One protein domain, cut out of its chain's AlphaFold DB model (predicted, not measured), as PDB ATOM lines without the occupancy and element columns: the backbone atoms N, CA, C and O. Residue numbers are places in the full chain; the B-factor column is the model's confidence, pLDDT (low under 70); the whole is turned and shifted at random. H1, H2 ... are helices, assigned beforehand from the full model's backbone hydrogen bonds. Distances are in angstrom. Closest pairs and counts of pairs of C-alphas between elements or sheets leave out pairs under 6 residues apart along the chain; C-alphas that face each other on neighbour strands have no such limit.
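Overview. This is residues 5 to 63 of the 67 residues of the protein "Retrotransposon ribonuclease H" of Tanacetum cinerariifolium (UniProt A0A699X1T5). What shape does this domain have? It is a strung-out chain of four helices that do not pack together into a core: the longest, H1, is at one end, a long bare link of residues 20 to 35 leads from it to the short H2 and to H3 close by, and the small H4 is at the other end. What is it made of? The printed part has 59 residues with four named helices, H1, H2, H3 and H4 in that order along the chain, and no named strand; the class is all helix. How spread out is it? It is extended, with a radius of gyration of the C-alphas of 16.9 A, and its outline is a rod spanning 48 by 23 by 20 A.

Along the chain. Where is the longest helix? H1 is residues 5 to 19, 21.1 A from first to last C-alpha, and C-alpha 5 is at (-3.518, 7.675, 120.535). Which helices follow? H2 is residues 36 to 39, with C-alpha 36 at (-6.034, 25.408, 101.097). H3 is residues 46 to 53, 10.7 A from first to last C-alpha. H4 is residues 59 to 62, and its C-alpha 62 is at (-13.020, 51.661, 101.512).

Arrangement. What does the longest helix meet? H1 touches no helix and is apart from H2, H3 and H4. Residues 5 to 13 and 16 to 21, of which 5 to 13 and 16 to 19 belong to H1, stand free. Which helices come near each other? H2 and H3 are close but not clearly touching, with 1 pair of C-alphas within 8 A; their closest C-alphas, those of Ser 37 and His 50, are 6.8 A apart. H4 is apart from H2 and from H3. What do the backbones show? In H1 and H3 every O i to N i+4 pair is within hydrogen-bond range. H2 and H4, of four residues each, are too short for such a pair, and in each the one O i to N i+3 pair is within range.

Size, cuts and confidence. How large is it? The two C-alphas farthest apart, those of Arg 5 and Met 63, are 52.0 A apart. How is it linked? The printed part has no cut; the link from H1 to H2 is long with 16 residues, that from H2 to H3 is short with 6, and that from H3 to H4 is tight with 5. Where is confidence low? The mean pLDDT of the printed part is 83.1, and residues 6 to 7, 42 to 45 and 62 to 63 of the model are under 70.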
ATOM      1  N   ARG A   5      -2.323   7.333 119.744       70.25
ATOM      2  CA  ARG A   5      -3.518   7.675 120.535       70.25
ATOM      3  C   ARG A   5      -4.216   8.944 120.036       70.25
ATOM      4  O   ARG A   5      -5.436   9.022 120.067       70.25
ATOM      5  N   HIS A   6      -3.441   9.930 119.579       68.56
ATOM      6  CA  HIS A   6      -3.971  11.214 119.108       68.56
ATOM      7  C   HIS A   6      -4.682  11.073 117.762       68.56
ATOM      8  O   HIS A   6      -5.745  11.653 117.558       68.56
ATOM      9  N   PHE A   7      -4.113  10.253 116.872       69.81
ATOM     10  CA  PHE A   7      -4.727   9.919 115.590       69.81
ATOM     11  C   PHE A   7      -6.046   9.164 115.778       69.81
ATOM     12  O   PHE A   7      -7.058   9.569 115.213       69.81
ATOM     13  N   LEU A   8      -6.049   8.127 116.628       77.81
ATOM     14  CA  LEU A   8      -7.254   7.347 116.907       77.81
ATOM     15  C   LEU A   8      -8.394   8.237 117.410       77.81
ATOM     16  O   LEU A   8      -9.503   8.157 116.898       77.81
ATOM     17  N   TRP A   9      -8.123   9.107 118.387       83.25
ATOM     18  CA  TRP A   9      -9.179   9.901 119.011       83.25
ATOM     19  C   TRP A   9      -9.823  10.899 118.045       83.25
ATOM     20  O   TRP A   9     -11.046  10.950 117.955       83.25
ATOM     21  N   ARG A  10      -9.019  11.633 117.260       87.50
ATOM     22  CA  ARG A  10      -9.549  12.562 116.246       87.50
ATOM     23  C   ARG A  10     -10.346  11.836 115.169       87.50
ATOM     24  O   ARG A  10     -11.387  12.329 114.755       87.50
ATOM     25  N   TYR A  11      -9.864  10.674 114.731       88.44
ATOM     26  CA  TYR A  11     -10.546   9.873 113.723       88.44
ATOM     27  C   TYR A  11     -11.897   9.351 114.218       88.44
ATOM     28  O   TYR A  11     -12.908   9.528 113.544       88.44
ATOM     29  N   HIS A  12     -11.915   8.733 115.402       91.69
ATOM     30  CA  HIS A  12     -13.136   8.185 115.986       91.69
ATOM     31  C   HIS A  12     -14.156   9.279 116.291       91.69
ATOM     32  O   HIS A  12     -15.320   9.104 115.953       91.69
ATOM     33  N   TYR A  13     -13.710  10.417 116.827       93.00
ATOM     34  CA  TYR A  13     -14.581  11.561 117.072       93.00
ATOM     35  C   TYR A  13     -15.224  12.074 115.780       93.00
ATOM     36  O   TYR A  13     -16.442  12.139 115.695       93.00
ATOM     37  N   VAL A  14     -14.435  12.387 114.742       93.38
ATOM     38  CA  VAL A  14     -14.991  12.906 113.478       93.38
ATOM     39  C   VAL A  14     -15.942  11.896 112.841       93.38
ATOM     40  O   VAL A  14     -16.989  12.295 112.348       93.38
ATOM     41  N   ARG A  15     -15.619  10.596 112.873       94.75
ATOM     42  CA  ARG A  15     -16.519   9.560 112.353       94.75
ATOM     43  C   ARG A  15     -17.854   9.549 113.101       94.75
ATOM     44  O   ARG A  15     -18.887   9.575 112.449       94.75
ATOM     45  N   GLU A  16     -17.825   9.552 114.431       96.06
ATOM     46  CA  GLU A  16     -19.036   9.577 115.257       96.06
ATOM     47  C   GLU A  16     -19.882  10.823 114.962       96.06
ATOM     48  O   GLU A  16     -21.075  10.703 114.728       96.06
ATOM     49  N   GLN A  17     -19.269  12.007 114.871       96.06
ATOM     50  CA  GLN A  17     -19.993  13.245 114.554       96.06
ATOM     51  C   GLN A  17     -20.595  13.258 113.137       96.06
ATOM     52  O   GLN A  17     -21.608  13.910 112.890       96.06
ATOM     53  N   VAL A  18     -19.973  12.554 112.188       96.25
ATOM     54  CA  VAL A  18     -20.538  12.363 110.845       96.25
ATOM     55  C   VAL A  18     -21.707  11.378 110.885       96.25
ATOM     56  O   VAL A  18     -22.719  11.611 110.231       96.25
ATOM     57  N   GLU A  19     -21.602  10.305 111.673       95.94
ATOM     58  CA  GLU A  19     -22.678   9.324 111.874       95.94
ATOM     59  C   GLU A  19     -23.898   9.933 112.584       95.94
ATOM     60  O   GLU A  19     -25.031   9.617 112.220       95.94
ATOM     61  N   THR A  20     -23.694  10.841 113.545       96.88
ATOM     62  CA  THR A  20     -24.785  11.586 114.198       96.88
ATOM     63  C   THR A  20     -25.383  12.681 113.313       96.88
ATOM     64  O   THR A  20     -26.439  13.214 113.641       96.88
ATOM     65  N   GLY A  21     -24.735  13.015 112.190       95.44
ATOM     66  CA  GLY A  21     -25.157  14.077 111.276       95.44
ATOM     67  C   GLY A  21     -24.787  15.495 111.726       95.44
ATOM     68  O   GLY A  21     -25.157  16.454 111.053       95.44
ATOM     69  N   GLU A  22     -24.034  15.637 112.820       96.50
ATOM     70  CA  GLU A  22     -23.532  16.927 113.321       96.50
ATOM     71  C   GLU A  22     -22.461  17.519 112.387       96.50
ATOM     72  O   GLU A  22     -22.332  18.737 112.252       96.50
ATOM     73  N   ILE A  23     -21.697  16.660 111.703       95.56
ATOM     74  CA  ILE A  23     -20.711  17.055 110.693       95.56
ATOM     75  C   ILE A  23     -21.114  16.493 109.332       95.56
ATOM     76  O   ILE A  23     -21.222  15.284 109.148       95.56
ATOM     77  N   ASN A  24     -21.224  17.371 108.335       94.75
ATOM     78  CA  ASN A  24     -21.356  16.964 106.941       94.75
ATOM     79  C   ASN A  24     -19.996  17.017 106.228       94.75
ATOM     80  O   ASN A  24     -19.316  18.044 106.246       94.75
ATOM     81  N   LEU A  25     -19.604  15.923 105.569       92.69
ATOM     82  CA  LEU A  25     -18.378  15.861 104.774       92.69
ATOM     83  C   LEU A  25     -18.679  16.197 103.314       92.69
ATOM     84  O   LEU A  25     -19.287  15.409 102.593       92.69
ATOM     85  N   ILE A  26     -18.194  17.352 102.862       93.12
ATOM     86  CA  ILE A  26     -18.349  17.816 101.481       93.12
ATOM     87  C   ILE A  26     -16.982  17.805 100.804       93.12
ATOM     88  O   ILE A  26     -16.002  18.329 101.335       93.12
ATOM     89  N   LYS A  27     -16.908  17.216  99.608       91.88
ATOM     90  CA  LYS A  27     -15.708  17.281  98.773       91.88
ATOM     91  C   LYS A  27     -15.731  18.571  97.956       91.88
ATOM     92  O   LYS A  27     -16.604  18.740  97.112       91.88
ATOM     93  N   VAL A  28     -14.740  19.427  98.176       90.44
ATOM     94  CA  VAL A  28     -14.522  20.667  97.417       90.44
ATOM     95  C   VAL A  28     -13.336  20.466  96.467       90.44
ATOM     96  O   VAL A  28     -12.376  19.775  96.817       90.44
ATOM     97  N   HIS A  29     -13.418  21.000  95.244       90.25
ATOM     98  CA  HIS A  29     -12.309  20.962  94.286       90.25
ATOM     99  C   HIS A  29     -11.126  21.798  94.802       90.25
ATOM    100  O   HIS A  29     -11.331  22.736  95.565       90.25
ATOM    101  N   THR A  30      -9.884  21.468  94.425       82.56
ATOM    102  CA  THR A  30      -8.690  22.154  94.961       82.56
ATOM    103  C   THR A  30      -8.718  23.655  94.698       82.56
ATOM    104  O   THR A  30      -8.444  24.416  95.618       82.56
ATOM    105  N   ASP A  31      -9.119  24.060  93.497       81.25
ATOM    106  CA  ASP A  31      -9.187  25.477  93.117       81.25
ATOM    107  C   ASP A  31     -10.299  26.242  93.859       81.25
ATOM    108  O   ASP A  31     -10.201  27.450  94.042       81.25
ATOM    109  N   ASP A  32     -11.320  25.531  94.346       83.38
ATOM    110  CA  ASP A  32     -12.443  26.107  95.094       83.38
ATOM    111  C   ASP A  32     -12.243  26.006  96.620       83.38
ATOM    112  O   ASP A  32     -13.022  26.551  97.406       83.38
ATOM    113  N   ASN A  33     -11.221  25.272  97.079       86.56
ATOM    114  CA  ASN A  33     -10.986  25.036  98.496       86.56
ATOM    115  C   ASN A  33     -10.248  26.215  99.127       86.56
ATOM    116  O   ASN A  33      -9.029  26.205  99.293       86.56
ATOM    117  N   LEU A  34     -11.020  27.198  99.576       82.94
ATOM    118  CA  LEU A  34     -10.506  28.394 100.232       82.94
ATOM    119  C   LEU A  34      -9.571  28.098 101.421       82.94
ATOM    120  O   LEU A  34      -8.598  28.818 101.645       82.94
ATOM    121  N   ALA A  35      -9.819  27.007 102.156       84.62
ATOM    122  CA  ALA A  35      -8.991  26.609 103.291       84.62
ATOM    123  C   ALA A  35      -7.559  26.206 102.884       84.62
ATOM    124  O   ALA A  35      -6.638  26.300 103.699       84.62
ATOM    125  N   ASP A  36      -7.346  25.795 101.628       83.44
ATOM    126  CA  ASP A  36      -6.034  25.408 101.097       83.44
ATOM    127  C   ASP A  36      -5.020  26.557 101.233       83.44
ATOM    128  O   ASP A  36      -3.872  26.325 101.622       83.44
ATOM    129  N   SER A  37      -5.486  27.804 101.078       79.19
ATOM    130  CA  SER A  37      -4.706  29.035 101.294       79.19
ATOM    131  C   SER A  37      -4.025  29.130 102.648       79.19
ATOM    132  O   SER A  37      -2.951  29.713 102.760       79.19
ATOM    133  N   PHE A  38      -4.658  28.586 103.688       80.00
ATOM    134  CA  PHE A  38      -4.148  28.660 105.055       80.00
ATOM    135  C   PHE A  38      -3.207  27.501 105.396       80.00
ATOM    136  O   PHE A  38      -2.558  27.524 106.439       80.00
ATOM    137  N   THR A  39      -3.130  26.481 104.537       81.75
ATOM    138  CA  THR A  39      -2.327  25.271 104.778       81.75
ATOM    139  C   THR A  39      -1.115  25.158 103.858       81.75
ATOM    140  O   THR A  39      -0.154  24.469 104.204       81.75
ATOM    141  N   LYS A  40      -1.120  25.861 102.719       77.38
ATOM    142  CA  LYS A  40      -0.007  25.909 101.766       77.38
ATOM    143  C   LYS A  40       0.624  27.293 101.703       77.38
ATOM    144  O   LYS A  40      -0.043  28.314 101.829       77.38
ATOM    145  N   ALA A  41       1.927  27.326 101.437       73.00
ATOM    146  CA  ALA A  41       2.594  28.561 101.053       73.00
ATOM    147  C   ALA A  41       2.073  28.997  99.675       73.00
ATOM    148  O   ALA A  41       2.325  28.328  98.671       73.00
ATOM    149  N   LEU A  42       1.321  30.096  99.633       69.62
ATOM    150  CA  LEU A  42       0.763  30.625  98.393       69.62
ATOM    151  C   LEU A  42       1.866  31.219  97.507       69.62
ATOM    152  O   LEU A  42       2.669  32.048  97.941       69.62
ATOM    153  N   LEU A  43       1.876  30.829  96.229       69.56
ATOM    154  CA  LEU A  43       2.626  31.533  95.188       69.56
ATOM    155  C   LEU A  43       2.061  32.952  95.042       69.56
ATOM    156  O   LEU A  43       0.848  33.141  95.066       69.56
ATOM    157  N   ARG A  44       2.931  33.951  94.833       69.62
ATOM    158  CA  ARG A  44       2.561  35.383  94.786       69.62
ATOM    159  C   ARG A  44       1.357  35.684  93.879       69.62
ATOM    160  O   ARG A  44       0.549  36.531  94.236       69.62
ATOM    161  N   GLY A  45       1.236  34.995  92.742       69.81
ATOM    162  CA  GLY A  45       0.125  35.186  91.801       69.81
ATOM    163  C   GLY A  45      -1.239  34.744  92.340       69.81
ATOM    164  O   GLY A  45      -2.238  35.364  92.020       69.81
ATOM    165  N   MET A  46      -1.277  33.738  93.215       72.38
ATOM    166  CA  MET A  46      -2.515  33.163  93.758       72.38
ATOM    167  C   MET A  46      -3.018  33.886  95.012       72.38
ATOM    168  O   MET A  46      -4.113  33.600  95.486       72.38
ATOM    169  N   VAL A  47      -2.227  34.803  95.580       75.06
ATOM    170  CA  VAL A  47      -2.580  35.506  96.823       75.06
ATOM    171  C   VAL A  47      -3.786  36.427  96.625       75.06
ATOM    172  O   VAL A  47      -4.615  36.524  97.521       75.06
ATOM    173  N   ILE A  48      -3.910  37.079  95.464       75.31
ATOM    174  CA  ILE A  48      -4.995  38.038  95.190       75.31
ATOM    175  C   ILE A  48      -6.336  37.317  95.001       75.31
ATOM    176  O   ILE A  48      -7.334  37.713  95.607       75.31
ATOM    177  N   ASP A  49      -6.347  36.237  94.220       77.00
ATOM    178  CA  ASP A  49      -7.553  35.444  93.957       77.00
ATOM    179  C   ASP A  49      -8.098  34.842  95.255       77.00
ATOM    180  O   ASP A  49      -9.280  34.968  95.576       77.00
ATOM    181  N   HIS A  50      -7.206  34.286  96.077       76.69
ATOM    182  CA  HIS A  50      -7.583  33.741  97.375       76.69
ATOM    183  C   HIS A  50      -7.963  34.812  98.397       76.69
ATOM    184  O   HIS A  50      -8.877  34.586  99.186       76.69
ATOM    185  N   ALA A  51      -7.302  35.975  98.419       79.00
ATOM    186  CA  ALA A  51      -7.708  37.081  99.287       79.00
ATOM    187  C   ALA A  51      -9.147  37.511  98.964       79.00
ATOM    188  O   ALA A  51      -9.967  37.645  99.871       79.00
ATOM    189  N   THR A  52      -9.472  37.607  97.674       80.88
ATOM    190  CA  THR A  52     -10.821  37.931  97.200       80.88
ATOM    191  C   THR A  52     -11.830  36.845  97.581       80.88
ATOM    192  O   THR A  52     -12.891  37.165  98.116       80.88
ATOM    193  N   GLY A  53     -11.487  35.562  97.407       80.81
ATOM    194  CA  GLY A  53     -12.310  34.434  97.866       80.81
ATOM    195  C   GLY A  53     -12.535  34.413  99.385       80.81
ATOM    196  O   GLY A  53     -13.592  33.996  99.847       80.81
ATOM    197  N   ASN A  54     -11.578  34.926 100.164       81.25
ATOM    198  CA  ASN A  54     -11.682  35.093 101.617       81.25
ATOM    199  C   ASN A  54     -12.479  36.342 102.034       81.25
ATOM    200  O   ASN A  54     -12.612  36.610 103.226       81.25
ATOM    201  N   GLY A  55     -12.980  37.130 101.080       83.62
ATOM    202  CA  GLY A  55     -13.658  38.396 101.357       83.62
ATOM    203  C   GLY A  55     -12.719  39.509 101.829       83.62
ATOM    204  O   GLY A  55     -13.186  40.541 102.310       83.62
ATOM    205  N   LEU A  56     -11.399  39.329 101.700       85.75
ATOM    206  CA  LEU A  56     -10.428  40.379 101.978       85.75
ATOM    207  C   LEU A  56     -10.443  41.386 100.830       85.75
ATOM    208  O   LEU A  56     -10.374  41.025  99.657       85.75
ATOM    209  N   GLN A  57     -10.499  42.664 101.184       82.12
ATOM    210  CA  GLN A  57     -10.450  43.766 100.233       82.12
ATOM    211  C   GLN A  57      -9.289  44.696 100.571       82.12
ATOM    212  O   GLN A  57      -8.861  44.800 101.723       82.12
ATOM    213  N   LEU A  58      -8.756  45.362  99.549       82.12
ATOM    214  CA  LEU A  58      -7.679  46.326  99.729       82.12
ATOM    215  C   LEU A  58      -8.221  47.535 100.494       82.12
ATOM    216  O   LEU A  58      -9.286  48.026 100.162       82.12
ATOM    217  N   ALA A  59      -7.489  48.065 101.475       78.62
ATOM    218  CA  ALA A  59      -7.980  49.190 102.283       78.62
ATOM    219  C   ALA A  59      -8.403  50.412 101.440       78.62
ATOM    220  O   ALA A  59      -9.311  51.151 101.815       78.62
ATOM    221  N   SER A  60      -7.791  50.588 100.264       81.06
ATOM    222  CA  SER A  60      -8.153  51.631  99.306       81.06
ATOM    223  C   SER A  60      -9.572  51.493  98.747       81.06
ATOM    224  O   SER A  60     -10.134  52.501  98.337       81.06
ATOM    225  N   SER A  61     -10.176  50.297  98.738       75.38
ATOM    226  CA  SER A  61     -11.566  50.112  98.299       75.38
ATOM    227  C   SER A  61     -12.575  50.749  99.258       75.38
ATOM    228  O   SER A  61     -13.685  51.062  98.842       75.38
ATOM    229  N   PHE A  62     -12.187  50.986 100.515       69.94
ATOM    230  CA  PHE A  62     -13.020  51.661 101.512       69.94
ATOM    231  C   PHE A  62     -12.830  53.185 101.524       69.94
ATOM    232  O   PHE A  62     -13.596  53.889 102.173       69.94
ATOM    233  N   MET A  63     -11.825  53.718 100.817       69.94
ATOM    234  CA  MET A  63     -11.475  55.145 100.844       69.94
ATOM    235  C   MET A  63     -12.205  55.982  99.780       69.94
ATOM    236  O   MET A  63     -11.651  56.943  99.254       69.94
TER     237      MET A  63